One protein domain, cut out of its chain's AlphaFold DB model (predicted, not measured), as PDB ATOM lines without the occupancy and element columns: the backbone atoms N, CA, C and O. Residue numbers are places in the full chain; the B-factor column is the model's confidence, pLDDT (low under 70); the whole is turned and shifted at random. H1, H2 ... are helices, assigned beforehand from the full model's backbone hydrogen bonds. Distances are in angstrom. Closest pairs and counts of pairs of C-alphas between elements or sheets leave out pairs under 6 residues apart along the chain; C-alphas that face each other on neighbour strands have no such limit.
ATOM      1  N   ASN A 108     206.848 160.620 111.083       78.38
ATOM      2  CA  ASN A 108     206.677 161.697 112.073       78.38
ATOM      3  C   ASN A 108     207.843 162.691 112.176       78.38
ATOM      4  O   ASN A 108     207.566 163.874 112.320       78.38
ATOM      5  N   LEU A 109     209.104 162.274 112.007       81.69
ATOM      6  CA  LEU A 109     210.245 163.203 112.038       81.69
ATOM      7  C   LEU A 109     210.141 164.273 110.952       81.69
ATOM      8  O   LEU A 109     210.263 165.449 111.257       81.69
ATOM      9  N   ALA A 110     209.809 163.883 109.720       78.88
ATOM     10  CA  ALA A 110     209.651 164.838 108.623       78.88
ATOM     11  C   ALA A 110     208.511 165.849 108.862       78.88
ATOM     12  O   ALA A 110     208.618 167.009 108.478       78.88
ATOM     13  N   ALA A 111     207.420 165.416 109.504       78.56
ATOM     14  CA  ALA A 111     206.307 166.300 109.840       78.56
ATOM     15  C   ALA A 111     206.677 167.247 110.992       78.56
ATOM     16  O   ALA A 111     206.358 168.428 110.940       78.56
ATOM     17  N   GLU A 112     207.376 166.744 112.008       79.44
ATOM     18  CA  GLU A 112     207.891 167.552 113.116       79.44
ATOM     19  C   GLU A 112     208.952 168.560 112.652       79.44
ATOM     20  O   GLU A 112     208.931 169.702 113.099       79.44
ATOM     21  N   ASP A 113     209.833 168.176 111.728       81.50
ATOM     22  CA  ASP A 113     210.807 169.082 111.114       81.50
ATOM     23  C   ASP A 113     210.112 170.174 110.296       81.50
ATOM     24  O   ASP A 113     210.435 171.348 110.449       81.50
ATOM     25  N   ALA A 114     209.084 169.826 109.518       81.19
ATOM     26  CA  ALA A 114     208.286 170.824 108.809       81.19
ATOM     27  C   ALA A 114     207.581 171.801 109.772       81.19
ATOM     28  O   ALA A 114     207.452 172.984 109.462       81.19
ATOM     29  N   ILE A 115     207.153 171.332 110.950       82.38
ATOM     30  CA  ILE A 115     206.574 172.181 112.005       82.38
ATOM     31  C   ILE A 115     207.634 173.108 112.617       82.38
ATOM     32  O   ILE A 115     207.312 174.242 112.960       82.38
ATOM     33  N   LEU A 116     208.888 172.658 112.744       77.62
ATOM     34  CA  LEU A 116     209.996 173.498 113.218       77.62
ATOM     35  C   LEU A 116     210.352 174.613 112.224       77.62
ATOM     36  O   LEU A 116     210.748 175.698 112.659       77.62
ATOM     37  N   ASP A 117     210.188 174.350 110.928       79.19
ATOM     38  CA  ASP A 117     210.488 175.293 109.845       79.19
ATOM     39  C   ASP A 117     209.316 176.247 109.530       79.19
ATOM     40  O   ASP A 117     209.497 177.262 108.857       79.19
ATOM     41  N   THR A 118     208.109 175.942 110.016       78.81
ATOM     42  CA  THR A 118     206.893 176.716 109.733       78.81
ATOM     43  C   THR A 118     206.618 177.755 110.824       78.81
ATOM     44  O   THR A 118     206.504 177.427 112.000       78.81
ATOM     45  N   ASP A 119     206.403 179.014 110.425       67.38
ATOM     46  CA  ASP A 119     206.074 180.134 111.330       67.38
ATOM     47  C   ASP A 119     204.578 180.198 111.725       67.38
ATOM     48  O   ASP A 119     204.143 181.113 112.428       67.38
ATOM     49  N   ALA A 120     203.759 179.253 111.254       72.31
ATOM     50  CA  ALA A 120     202.320 179.215 111.503       72.31
ATOM     51  C   ALA A 120     201.981 178.576 112.867       72.31
ATOM     52  O   ALA A 120     202.666 177.648 113.304       72.31
ATOM     53  N   PRO A 121     200.896 179.010 113.538       68.00
ATOM     54  CA  PRO A 121     200.439 178.385 114.774       68.00
ATOM     55  C   PRO A 121     199.972 176.950 114.498       68.00
ATOM     56  O   PRO A 121     198.903 176.723 113.933       68.00
ATOM     57  N   VAL A 122     200.786 175.971 114.893       75.94
ATOM     58  CA  VAL A 122     200.455 174.549 114.758       75.94
ATOM     59  C   VAL A 122     199.682 174.080 115.998       75.94
ATOM     60  O   VAL A 122     200.175 174.267 117.119       75.94
ATOM     61  N   PRO A 123     198.490 173.472 115.831       76.81
ATOM     62  CA  PRO A 123     197.711 172.948 116.948       76.81
ATOM     63  C   PRO A 123     198.482 171.852 117.692       76.81
ATOM     64  O   PRO A 123     199.253 171.100 117.094       76.81
ATOM     65  N   GLU A 124     198.279 171.755 119.008       81.00
ATOM     66  CA  GLU A 124     198.925 170.709 119.803       81.00
ATOM     67  C   GLU A 124     198.459 169.316 119.332       81.00
ATOM     68  O   GLU A 124     197.260 169.118 119.101       81.00
ATOM     69  N   PRO A 125     199.367 168.326 119.203       81.69
ATOM     70  CA  PRO A 125     198.973 166.958 118.893       81.69
ATOM     71  C   PRO A 125     198.000 166.420 119.951       81.69
ATOM     72  O   PRO A 125     198.329 166.307 121.135       81.69
ATOM     73  N   GLY A 126     196.795 166.051 119.512       89.12
ATOM     74  CA  GLY A 126     195.765 165.483 120.382       89.12
ATOM     75  C   GLY A 126     196.146 164.108 120.946       89.12
ATOM     76  O   GLY A 126     197.053 163.435 120.452       89.12
ATOM     77  N   LEU A 127     195.410 163.644 121.964       88.19
ATOM     78  CA  LEU A 127     195.658 162.347 122.614       88.19
ATOM     79  C   LEU A 127     195.657 161.175 121.622       88.19
ATOM     80  O   LEU A 127     196.557 160.347 121.666       88.19
ATOM     81  N   ALA A 128     194.716 161.148 120.674       87.25
ATOM     82  CA  ALA A 128     194.658 160.100 119.654       87.25
ATOM     83  C   ALA A 128     195.925 160.061 118.777       87.25
ATOM     84  O   ALA A 128     196.421 158.983 118.442       87.25
ATOM     85  N   GLN A 129     196.483 161.228 118.438       85.19
ATOM     86  CA  GLN A 129     197.735 161.320 117.693       85.19
ATOM     87  C   GLN A 129     198.911 160.836 118.544       85.19
ATOM     88  O   GLN A 129     199.708 160.036 118.059       85.19
ATOM     89  N   LYS A 130     198.975 161.236 119.821       86.81
ATOM     90  CA  LYS A 130     199.986 160.753 120.775       86.81
ATOM     91  C   LYS A 130     199.925 159.224 120.931       86.81
ATOM     92  O   LYS A 130     200.960 158.573 120.821       86.81
ATOM     93  N   THR A 131     198.736 158.628 121.073       88.12
ATOM     94  CA  THR A 131     198.550 157.163 121.134       88.12
ATOM     95  C   THR A 131     198.983 156.481 119.840       88.12
ATOM     96  O   THR A 131     199.726 155.504 119.882       88.12
ATOM     97  N   LYS A 132     198.586 157.013 118.678       84.94
ATOM     98  CA  LYS A 132     199.012 156.480 117.376       84.94
ATOM     99  C   LYS A 132     200.534 156.522 117.225       84.94
ATOM    100  O   LYS A 132     201.124 155.544 116.772       84.94
ATOM    101  N   MET A 133     201.168 157.632 117.613       83.81
ATOM    102  CA  MET A 133     202.625 157.783 117.594       83.81
ATOM    103  C   MET A 133     203.300 156.800 118.550       83.81
ATOM    104  O   MET A 133     204.272 156.161 118.156       83.81
ATOM    105  N   PHE A 134     202.765 156.630 119.761       87.31
ATOM    106  CA  PHE A 134     203.265 155.660 120.731       87.31
ATOM    107  C   PHE A 134     203.189 154.230 120.191       87.31
ATOM    108  O   PHE A 134     204.195 153.531 120.201       87.31
ATOM    109  N   CYS A 135     202.042 153.805 119.653       85.56
ATOM    110  CA  CYS A 135     201.904 152.476 119.058       85.56
ATOM    111  C   CYS A 135     202.857 152.292 117.871       85.56
ATOM    112  O   CYS A 135     203.507 151.257 117.765       85.56
ATOM    113  N   ALA A 136     202.991 153.299 117.001       83.12
ATOM    114  CA  ALA A 136     203.922 153.241 115.876       83.12
ATOM    115  C   ALA A 136     205.378 153.089 116.345       83.12
ATOM    116  O   ALA A 136     206.095 152.232 115.836       83.12
ATOM    117  N   LEU A 137     205.795 153.873 117.344       83.25
ATOM    118  CA  LEU A 137     207.112 153.763 117.974       83.25
ATOM    119  C   LEU A 137     207.310 152.396 118.631       83.25
ATOM    120  O   LEU A 137     208.354 151.783 118.441       83.25
ATOM    121  N   PHE A 138     206.301 151.895 119.341       83.88
ATOM    122  CA  PHE A 138     206.332 150.592 119.998       83.88
ATOM    123  C   PHE A 138     206.522 149.450 118.998       83.88
ATOM    124  O   PHE A 138     207.336 148.568 119.223       83.88
ATOM    125  N   PHE A 139     205.831 149.461 117.857       82.62
ATOM    126  CA  PHE A 139     206.076 148.453 116.822       82.62
ATOM    127  C   PHE A 139     207.429 148.641 116.136       82.62
ATOM    128  O   PHE A 139     208.047 147.671 115.702       82.62
ATOM    129  N   MET A 140     207.915 149.878 116.061       78.94
ATOM    130  CA  MET A 140     209.206 150.177 115.464       78.94
ATOM    131  C   MET A 140     210.386 149.692 116.318       78.94
ATOM    132  O   MET A 140     211.394 149.272 115.756       78.94
ATOM    133  N   THR A 141     210.266 149.668 117.651       80.31
ATOM    134  CA  THR A 141     211.318 149.112 118.526       80.31
ATOM    135  C   THR A 141     211.508 147.604 118.340       80.31
ATOM    136  O   THR A 141     212.566 147.081 118.679       80.31
ATOM    137  N   LEU A 142     210.547 146.892 117.734       81.75
ATOM    138  CA  LEU A 142     210.720 145.482 117.361       81.75
ATOM    139  C   LEU A 142     211.709 145.290 116.195       81.75
ATOM    140  O   LEU A 142     212.076 144.146 115.913       81.75
ATOM    141  N   TRP A 143     212.128 146.361 115.514       81.75
ATOM    142  CA  TRP A 143     213.064 146.341 114.388       81.75
ATOM    143  C   TRP A 143     214.349 147.100 114.770       81.75
ATOM    144  O   TRP A 143     214.385 148.324 114.619       81.75
ATOM    145  N   PRO A 144     215.422 146.411 115.219       80.31
ATOM    146  CA  PRO A 144     216.652 147.069 115.675       80.31
ATOM    147  C   PRO A 144     217.241 148.036 114.639       80.31
ATOM    148  O   PRO A 144     217.505 149.195 114.936       80.31
ATOM    149  N   SER A 145     217.313 147.608 113.376       79.12
ATOM    150  CA  SER A 145     217.848 148.423 112.281       79.12
ATOM    151  C   SER A 145     217.021 149.678 111.983       79.12
ATOM    152  O   SER A 145     217.570 150.721 111.631       79.12
ATOM    153  N   ALA A 146     215.696 149.603 112.129       78.56
ATOM    154  CA  ALA A 146     214.821 150.753 111.946       78.56
ATOM    155  C   ALA A 146     214.960 151.724 113.132       78.56
ATOM    156  O   ALA A 146     214.993 152.944 112.946       78.56
ATOM    157  N   TRP A 147     215.068 151.181 114.345       85.19
ATOM    158  CA  TRP A 147     215.264 151.946 115.571       85.19
ATOM    159  C   TRP A 147     216.578 152.734 115.565       85.19
ATOM    160  O   TRP A 147     216.561 153.937 115.838       85.19
ATOM    161  N   ASP A 148     217.688 152.112 115.163       83.69
ATOM    162  CA  ASP A 148     218.991 152.782 115.077       83.69
ATOM    163  C   ASP A 148     218.977 153.930 114.061       83.69
ATOM    164  O   ASP A 148     219.451 155.036 114.344       83.69
ATOM    165  N   ARG A 149     218.345 153.720 112.897       82.69
ATOM    166  CA  ARG A 149     218.147 154.782 111.895       82.69
ATOM    167  C   ARG A 149     217.338 155.946 112.460       82.69
ATOM    168  O   ARG A 149     217.714 157.102 112.262       82.69
ATOM    169  N   ARG A 150     216.272 155.662 113.214       86.19
ATOM    170  CA  ARG A 150     215.465 156.698 113.872       86.19
ATOM    171  C   ARG A 150     216.249 157.453 114.941       86.19
ATOM    172  O   ARG A 150     216.154 158.677 114.977       86.19
ATOM    173  N   ARG A 151     217.037 156.765 115.777       85.44
ATOM    174  CA  ARG A 151     217.920 157.408 116.768       85.44
ATOM    175  C   ARG A 151     218.921 158.342 116.095       85.44
ATOM    176  O   ARG A 151     219.085 159.471 116.540       85.44
ATOM    177  N   ASN A 152     219.536 157.916 114.994       85.19
ATOM    178  CA  ASN A 152     220.466 158.758 114.242       85.19
ATOM    179  C   ASN A 152     219.777 159.974 113.605       85.19
ATOM    180  O   ASN A 152     220.334 161.071 113.620       85.19
ATOM    181  N   ALA A 153     218.562 159.811 113.081       85.44
ATOM    182  CA  ALA A 153     217.780 160.928 112.555       85.44
ATOM    183  C   ALA A 153     217.384 161.928 113.660       85.44
ATOM    184  O   ALA A 153     217.522 163.136 113.466       85.44
ATOM    185  N   LEU A 154     216.980 161.434 114.837       86.94
ATOM    186  CA  LEU A 154     216.729 162.258 116.026       86.94
ATOM    187  C   LEU A 154     217.981 163.033 116.447       86.94
ATOM    188  O   LEU A 154     217.906 164.248 116.591       86.94
ATOM    189  N   ARG A 155     219.142 162.370 116.534       86.44
ATOM    190  CA  ARG A 155     220.431 163.016 116.850       86.44
ATOM    191  C   ARG A 155     220.753 164.168 115.908       86.44
ATOM    192  O   ARG A 155     221.134 165.238 116.363       86.44
ATOM    193  N   ARG A 156     220.580 163.975 114.596       86.31
ATOM    194  CA  ARG A 156     220.835 165.033 113.598       86.31
ATOM    195  C   ARG A 156     219.917 166.234 113.798       86.31
ATOM    196  O   ARG A 156     220.380 167.371 113.765       86.31
ATOM    197  N   ARG A 157     218.625 165.983 114.017       86.19
ATOM    198  CA  ARG A 157     217.638 167.036 114.274       86.19
ATOM    199  C   ARG A 157     217.944 167.784 115.569       86.19
ATOM    200  O   ARG A 157     217.926 169.007 115.571       86.19
ATOM    201  N   GLU A 158     218.229 167.070 116.648       88.25
ATOM    202  CA  GLU A 158     218.560 167.675 117.939       88.25
ATOM    203  C   GLU A 158     219.879 168.450 117.882       88.25
ATOM    204  O   GLU A 158     219.951 169.557 118.408       88.25
ATOM    205  N   GLY A 159     220.879 167.935 117.161       87.25
ATOM    206  CA  GLY A 159     222.114 168.658 116.864       87.25
ATOM    207  C   GLY A 159     221.837 169.985 116.158       87.25
ATOM    208  O   GLY A 159     222.305 171.023 116.617       87.25
ATOM    209  N   ARG A 160     220.990 169.977 115.118       86.44
ATOM    210  CA  ARG A 160     220.534 171.200 114.434       86.44
ATOM    211  C   ARG A 160     219.832 172.167 115.392       86.44
ATOM    212  O   ARG A 160     220.159 173.346 115.398       86.44
ATOM    213  N   ILE A 161     218.919 171.673 116.234       87.25
ATOM    214  CA  ILE A 161     218.197 172.502 117.214       87.25
ATOM    215  C   ILE A 161     219.165 173.177 118.194       87.25
ATOM    216  O   ILE A 161     218.967 174.343 118.523       87.25
ATOM    217  N   ARG A 162     220.217 172.484 118.642       86.06
ATOM    218  CA  ARG A 162     221.240 173.077 119.519       86.06
ATOM    219  C   ARG A 162     222.094 174.103 118.797       86.06
ATOM    220  O   ARG A 162     222.384 175.143 119.374       86.06
ATOM    221  N   THR A 163     222.471 173.854 117.543       85.62
ATOM    222  CA  THR A 163     223.165 174.863 116.733       85.62
ATOM    223  C   THR A 163     222.310 176.123 116.588       85.62
ATOM    224  O   THR A 163     222.820 177.223 116.793       85.62
ATOM    225  N   ASP A 164     221.009 175.971 116.330       83.44
ATOM    226  CA  ASP A 164     220.066 177.092 116.263       83.44
ATOM    227  C   ASP A 164     219.910 177.796 117.627       83.44
ATOM    228  O   ASP A 164     219.827 179.024 117.688       83.44
ATOM    229  N   ALA A 165     219.890 177.037 118.728       85.50
ATOM    230  CA  ALA A 165     219.803 177.574 120.086       85.50
ATOM    231  C   ALA A 165     221.063 178.363 120.476       85.50
ATOM    232  O   ALA A 165     220.938 179.514 120.893       85.50
ATOM    233  N   HIS A 166     222.258 177.812 120.249       83.69
ATOM    234  CA  HIS A 166     223.531 178.498 120.484       83.69
ATOM    235  C   HIS A 166     223.692 179.733 119.598       83.69
ATOM    236  O   HIS A 166     224.140 180.774 120.074       83.69
ATOM    237  N   ALA A 167     223.281 179.661 118.327       82.25
ATOM    238  CA  ALA A 167     223.266 180.831 117.453       82.25
ATOM    239  C   ALA A 167     222.370 181.939 118.026       82.25
ATOM    240  O   ALA A 167     222.723 183.114 117.973       82.25
ATOM    241  N   ARG A 168     221.230 181.576 118.624       81.88
ATOM    242  CA  ARG A 168     220.318 182.529 119.265       81.88
ATOM    243  C   ARG A 168     220.871 183.085 120.581       81.88
ATOM    244  O   ARG A 168     220.699 184.272 120.846       81.88
ATOM    245  N   GLU A 169     221.512 182.260 121.400       82.44
ATOM    246  CA  GLU A 169     222.147 182.696 122.649       82.44
ATOM    247  C   GLU A 169     223.286 183.683 122.373       82.44
ATOM    248  O   GLU A 169     223.326 184.748 122.987       82.44
ATOM    249  N   ALA A 170     224.128 183.405 121.372       80.44
ATOM    250  CA  ALA A 170     225.165 184.330 120.918       80.44
ATOM    251  C   ALA A 170     224.577 185.689 120.499       80.44
ATOM    252  O   ALA A 170     225.115 186.732 120.849       80.44
ATOM    253  N   VAL A 171     223.420 185.699 119.824       77.12
ATOM    254  CA  VAL A 171     222.712 186.944 119.468       77.12
ATOM    255  C   VAL A 171     222.227 187.711 120.696       77.12
ATOM    256  O   VAL A 171     222.323 188.939 120.723       77.12
ATOM    257  N   MET A 172     221.676 187.017 121.693       77.31
ATOM    258  CA  MET A 172     221.209 187.662 122.923       77.31
ATOM    259  C   MET A 172     222.374 188.243 123.722       77.31
ATOM    260  O   MET A 172     222.273 189.374 124.195       77.31
ATOM    261  N   ARG A 173     223.491 187.516 123.794       81.00
ATOM    262  CA  ARG A 173     224.721 187.976 124.434       81.00
ATOM    263  C   ARG A 173     225.315 189.193 123.724       81.00
ATOM    264  O   ARG A 173     225.545 190.202 124.377       81.00
ATOM    265  N   ASP A 174     225.447 189.158 122.396       78.31
ATOM    266  CA  ASP A 174     225.900 190.309 121.599       78.31
ATOM    267  C   ASP A 174     225.003 191.543 121.834       78.31
ATOM    268  O   ASP A 174     225.476 192.681 121.889       78.31
ATOM    269  N   ARG A 175     223.683 191.336 121.970       74.69
ATOM    270  CA  ARG A 175     222.722 192.410 122.265       74.69
ATOM    271  C   ARG A 175     222.931 192.989 123.664       74.69
ATOM    272  O   ARG A 175     222.857 194.207 123.819       74.69
ATOM    273  N   GLU A 176     223.149 192.146 124.664       79.38
ATOM    274  CA  GLU A 176     223.413 192.566 126.043       79.38
ATOM    275  C   GLU A 176     224.752 193.309 126.161       79.38
ATOM    276  O   GLU A 176     224.816 194.378 126.768       79.38
ATOM    277  N   GLU A 177     225.796 192.821 125.492       76.38
ATOM    278  CA  GLU A 177     227.099 193.486 125.389       76.38
ATOM    279  C   GLU A 177     226.976 194.848 124.679       76.38
ATOM    280  O   GLU A 177     227.525 195.847 125.141       76.38
ATOM    281  N   ALA A 178     226.167 194.951 123.618       72.50
ATOM    282  CA  ALA A 178     225.894 196.233 122.967       72.50
ATOM    283  C   ALA A 178     225.106 197.207 123.864       72.50
ATOM    284  O   ALA A 178     225.333 198.416 123.807       72.50
ATOM    285  N   LEU A 179     224.166 196.714 124.674       74.75
ATOM    286  CA  LEU A 179     223.397 197.545 125.606       74.75
ATOM    287  C   LEU A 179     224.270 198.043 126.764       74.75
ATOM    288  O   LEU A 179     224.197 199.220 127.109       74.75
ATOM    289  N   THR A 180     225.125 197.184 127.320       74.38
ATOM    290  CA  THR A 180     226.047 197.551 128.406       74.38
ATOM    291  C   THR A 180     227.155 198.492 127.925       74.38
ATOM    292  O   THR A 180     227.433 199.481 128.601       74.38
ATOM    293  N   ALA A 181     227.696 198.287 126.718       70.19
ATOM    294  CA  ALA A 181     228.667 199.197 126.102       70.19
ATOM    295  C   ALA A 181     228.093 200.594 125.786       70.19
ATOM    296  O   ALA A 181     228.835 201.567 125.786       70.19
ATOM    297  N   ASN A 182     226.784 200.720 125.529       61.25
ATOM    298  CA  ASN A 182     226.135 202.032 125.365       61.25
ATOM    299  C   ASN A 182     225.696 202.663 126.701       61.25
ATOM    300  O   ASN A 182     225.418 203.859 126.735       61.25
ATOM    301  N   ALA A 183     225.597 201.886 127.786       61.75
ATOM    302  CA  ALA A 183     225.226 202.381 129.115       61.75
ATOM    303  C   ALA A 183     226.438 202.871 129.932       61.75
ATOM    304  O   ALA A 183     226.290 203.753 130.775       61.75
ATOM    305  N   ASP A 200     226.592 194.295 108.373       74.38
ATOM    306  CA  ASP A 200     226.375 194.167 109.820       74.38
ATOM    307  C   ASP A 200     224.918 194.457 110.184       74.38
ATOM    308  O   ASP A 200     224.322 193.761 111.008       74.38
ATOM    309  N   LEU A 201     224.309 195.446 109.523       76.62
ATOM    310  CA  LEU A 201     222.882 195.740 109.663       76.62
ATOM    311  C   LEU A 201     222.018 194.605 109.096       76.62
ATOM    312  O   LEU A 201     221.009 194.240 109.703       76.62
ATOM    313  N   ALA A 202     222.407 194.017 107.962       78.06
ATOM    314  CA  ALA A 202     221.719 192.865 107.386       78.06
ATOM    315  C   ALA A 202     221.811 191.636 108.302       78.06
ATOM    316  O   ALA A 202     220.793 190.986 108.555       78.06
ATOM    317  N   ARG A 203     222.994 191.357 108.865       77.25
ATOM    318  CA  ARG A 203     223.194 190.293 109.862       77.25
ATOM    319  C   ARG A 203     222.358 190.550 111.116       77.25
ATOM    320  O   ARG A 203     221.685 189.633 111.572       77.25
ATOM    321  N   ALA A 204     222.327 191.780 111.635       76.25
ATOM    322  CA  ALA A 204     221.492 192.142 112.783       76.25
ATOM    323  C   ALA A 204     219.996 191.892 112.515       76.25
ATOM    324  O   ALA A 204     219.331 191.241 113.318       76.25
ATOM    325  N   ARG A 205     219.484 192.289 111.341       80.00
ATOM    326  CA  ARG A 205     218.088 192.021 110.942       80.00
ATOM    327  C   ARG A 205     217.791 190.528 110.799       80.00
ATOM    328  O   ARG A 205     216.727 190.079 111.215       80.00
ATOM    329  N   GLN A 206     218.706 189.749 110.220       77.19
ATOM    330  CA  GLN A 206     218.546 188.291 110.125       77.19
ATOM    331  C   GLN A 206     218.486 187.645 111.515       77.19
ATOM    332  O   GLN A 206     217.642 186.785 111.762       77.19
ATOM    333  N   ARG A 207     219.332 188.103 112.441       73.75
ATOM    334  CA  ARG A 207     219.373 187.637 113.834       73.75
ATOM    335  C   ARG A 207     218.090 187.982 114.599       73.75
ATOM    336  O   ARG A 207     217.525 187.118 115.266       73.75
ATOM    337  N   GLU A 208     217.573 189.201 114.450       77.94
ATOM    338  CA  GLU A 208     216.286 189.613 115.034       77.94
ATOM    339  C   GLU A 208     215.121 188.767 114.512       77.94
ATOM    340  O   GLU A 208     214.253 188.353 115.283       77.94
ATOM    341  N   GLN A 209     215.122 188.441 113.215       81.38
ATOM    342  CA  GLN A 209     214.119 187.551 112.633       81.38
ATOM    343  C   GLN A 209     214.184 186.143 113.239       81.38
ATOM    344  O   GLN A 209     213.135 185.556 113.497       81.38
ATOM    345  N   MET A 210     215.377 185.610 113.525       76.75
ATOM    346  CA  MET A 210     215.521 184.301 114.182       76.75
ATOM    347  C   MET A 210     214.918 184.295 115.594       76.75
ATOM    348  O   MET A 210     214.181 183.370 115.947       76.75
ATOM    349  N   VAL A 211     215.173 185.343 116.385       79.81
ATOM    350  CA  VAL A 211     214.590 185.498 117.730       79.81
ATOM    351  C   VAL A 211     213.068 185.628 117.647       79.81
ATOM    352  O   VAL A 211     212.352 184.870 118.306       79.81
ATOM    353  N   ALA A 212     212.567 186.508 116.776       80.88
ATOM    354  CA  ALA A 212     211.134 186.736 116.599       80.88
ATOM    355  C   ALA A 212     210.390 185.471 116.136       80.88
ATOM    356  O   ALA A 212     209.265 185.216 116.573       80.88
ATOM    357  N   ARG A 213     211.012 184.640 115.286       78.94
ATOM    358  CA  ARG A 213     210.454 183.335 114.902       78.94
ATOM    359  C   ARG A 213     210.322 182.408 116.098       78.94
ATOM    360  O   ARG A 213     209.289 181.766 116.250       78.94
ATOM    361  N   HIS A 214     211.330 182.349 116.967       78.69
ATOM    362  CA  HIS A 214     211.272 181.496 118.150       78.69
ATOM    363  C   HIS A 214     210.191 181.946 119.145       78.69
ATOM    364  O   HIS A 214     209.501 181.104 119.719       78.69
ATOM    365  N   GLU A 215     210.004 183.252 119.332       79.00
ATOM    366  CA  GLU A 215     208.965 183.796 120.219       79.00
ATOM    367  C   GLU A 215     207.544 183.478 119.738       79.00
ATOM    368  O   GLU A 215     206.654 183.232 120.553       79.00
ATOM    369  N   ARG A 216     207.339 183.410 118.417       80.81
ATOM    370  CA  ARG A 216     206.049 183.053 117.800       80.81
ATOM    371  C   ARG A 216     205.715 181.563 117.891       80.81
ATOM    372  O   ARG A 216     204.581 181.179 117.601       80.81
ATOM    373  N   ARG A 217     206.666 180.712 118.293       82.44
ATOM    374  CA  ARG A 217     206.448 179.261 118.381       82.44
ATOM    375  C   ARG A 217     205.455 178.908 119.496       82.44
ATOM    376  O   ARG A 217     205.503 179.485 120.592       82.44
ATOM    377  N   PRO A 218     204.594 177.899 119.274       84.94
ATOM    378  CA  PRO A 218     203.647 177.449 120.285       84.94
ATOM    379  C   PRO A 218     204.369 176.934 121.542       84.94
ATOM    380  O   PRO A 218     205.494 176.432 121.484       84.94
ATOM    381  N   ALA A 219     203.714 177.056 122.701       85.06
ATOM    382  CA  ALA A 219     204.323 176.783 124.009       85.06
ATOM    383  C   ALA A 219     204.888 175.357 124.138       85.06
ATOM    384  O   ALA A 219     205.989 175.180 124.655       85.06
ATOM    385  N   TRP A 220     204.183 174.352 123.610       84.69
ATOM    386  CA  TRP A 220     204.636 172.957 123.632       84.69
ATOM    387  C   TRP A 220     205.941 172.748 122.843       84.69
ATOM    388  O   TRP A 220     206.787 171.947 123.241       84.69
ATOM    389  N   LEU A 221     206.137 173.496 121.750       84.75
ATOM    390  CA  LEU A 221     207.339 173.415 120.922       84.75
ATOM    391  C   LEU A 221     208.524 174.090 121.617       84.75
ATOM    392  O   LEU A 221     209.629 173.555 121.596       84.75
ATOM    393  N   ARG A 222     208.284 175.220 122.299       85.62
ATOM    394  CA  ARG A 222     209.298 175.877 123.141       85.62
ATOM    395  C   ARG A 222     209.765 174.962 124.274       85.62
ATOM    396  O   ARG A 222     210.965 174.790 124.442       85.62
ATOM    397  N   GLN A 223     208.840 174.299 124.970       86.62
ATOM    398  CA  GLN A 223     209.175 173.299 125.995       86.62
ATOM    399  C   GLN A 223     209.972 172.118 125.424       86.62
ATOM    400  O   GLN A 223     210.873 171.598 126.076       86.62
ATOM    401  N   TYR A 224     209.646 171.668 124.208       85.81
ATOM    402  CA  TYR A 224     210.424 170.631 123.532       85.81
ATOM    403  C   TYR A 224     211.860 171.089 123.245       85.81
ATOM    404  O   TYR A 224     212.787 170.394 123.649       85.81
ATOM    405  N   VAL A 225     212.043 172.258 122.619       85.62
ATOM    406  CA  VAL A 225     213.376 172.819 122.330       85.62
ATOM    407  C   VAL A 225     214.184 172.990 123.614       85.62
ATOM    408  O   VAL A 225     215.317 172.529 123.678       85.62
ATOM    409  N   GLN A 226     213.564 173.540 124.660       86.38
ATOM    410  CA  GLN A 226     214.190 173.716 125.967       86.38
ATOM    411  C   GLN A 226     214.676 172.381 126.554       86.38
ATOM    412  O   GLN A 226     215.791 172.280 127.050       86.38
ATOM    413  N   ARG A 227     213.874 171.312 126.465       85.88
ATOM    414  CA  ARG A 227     214.312 169.986 126.934       85.88
ATOM    415  C   ARG A 227     215.485 169.439 126.128       85.88
ATOM    416  O   ARG A 227     216.376 168.851 126.724       85.88
ATOM    417  N   VAL A 228     215.492 169.613 124.808       84.94
ATOM    418  CA  VAL A 228     216.592 169.146 123.940       84.94
ATOM    419  C   VAL A 228     217.900 169.890 124.229       84.94
ATOM    420  O   VAL A 228     218.978 169.299 124.152       84.94
ATOM    421  N   GLU A 229     217.796 171.173 124.572       83.62
ATOM    422  CA  GLU A 229     218.917 172.030 124.959       83.62
ATOM    423  C   GLU A 229     219.555 171.567 126.276       83.62
ATOM    424  O   GLU A 229     220.766 171.379 126.321       83.62
ATOM    425  N   TYR A 230     218.750 171.292 127.311       79.44
ATOM    426  CA  TYR A 230     219.261 170.904 128.636       79.44
ATOM    427  C   TYR A 230     219.517 169.404 128.830       79.44
ATOM    428  O   TYR A 230     220.210 169.023 129.770       79.44
ATOM    429  N   THR A 231     218.937 168.534 128.002       79.19
ATOM    430  CA  THR A 231     219.184 167.089 128.107       79.19
ATOM    431  C   THR A 231     220.484 166.759 127.383       79.19
ATOM    432  O   THR A 231     220.509 166.622 126.156       79.19
TER     433      THR A 231
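What this domain is: This is residues 108 to 183 and 200 to 231 of the 237 residues of the protein "Non-specific serine/threonine protein kinase (EC)" of Ganoderma boninense (UniProt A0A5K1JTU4). One long, unbent helix, H3, is the spine of this model, and four shorter helices are set along one side of it as a loose, uneven row of props. H2 makes a V with the beginning of H3, H1 runs beside the first half of H3, H5 crosses its middle about perpendicular with the last part of H5, residues 225 to 229, against it, and H4 slants across it farther on; the last residues of H3, 176 to 183, stick out beyond them. The printed part has 108 residues, with five named helices in the order H1, H2, H3, H4, H5 and no named strand, and its class is all helix. It is loose, with a radius of gyration of the C-alphas of 17.5 A, and spans 59 by 28 by 23 A, the long span running along H3.

How they stand to each other: Look first at H3, residues 144 to 183, the hub, which touches three other helices. Its residues 158 to 165 touch residues 225 to 229 of H5, residues 219 to 230, about perpendicular at 87 degrees; the closest C-alphas, those of Arg 162 and Glu 229, are 6.0 A apart. Farther along, residues 168 to 171 of H3 touch residues 207 to 211 of H4, residues 200 to 215, at a steep tilt of 58 degrees, opposite ways, with the C-alphas of Val 171 and Arg 207 closest at 6.6 A. Toward its beginning, residues 153 to 157 of H3 only just touch H1, residues 109 to 117, with 3 pairs of C-alphas within 8 A; the closest are those of Leu 109 and Leu 154, at 7.7 A. These two run the same way at a shallow tilt of 14 degrees. The packing is mostly crossed, but only just, with 1 of these 3 touching pairs at a shallow tilt. H2, residues 127 to 140, is close to H3 but not clearly touching, at a steep tilt of 54 degrees; its Met 140 comes closest, 6.3 A from Trp 147 between C-alphas. H1 and H5 are only just apart, at 8.1 A. In H1, H2, H3, H4 and H5, every O i to N i+4 pair is within hydrogen-bond range.

Where its parts are: Find C-alpha 144 at (216.652, 147.069, 115.675); from there H3 runs 57.6 A to C-alpha 183 at (225.226, 202.381, 129.115). H4 covers 22.8 A and H2 19.6 A from first to last C-alpha. H1 has 9 residues, and H5, with 12, ends at C-alpha 230, (219.261, 170.904, 128.636).

The domain as a whole: The C-alphas farthest apart, those of Leu 142 and Ala 183, are 59.9 A from each other. Residues 184 to 199 are not printed, and C-alphas 183 and 200 are 21.0 A apart across this cut. Of the links printed whole, H2 to H3 and H4 to H5 are tight, and H1 to H2 is short. Mean pLDDT of the printed part is 81.0, with residues 119, 121 and 182 to 183 under 70.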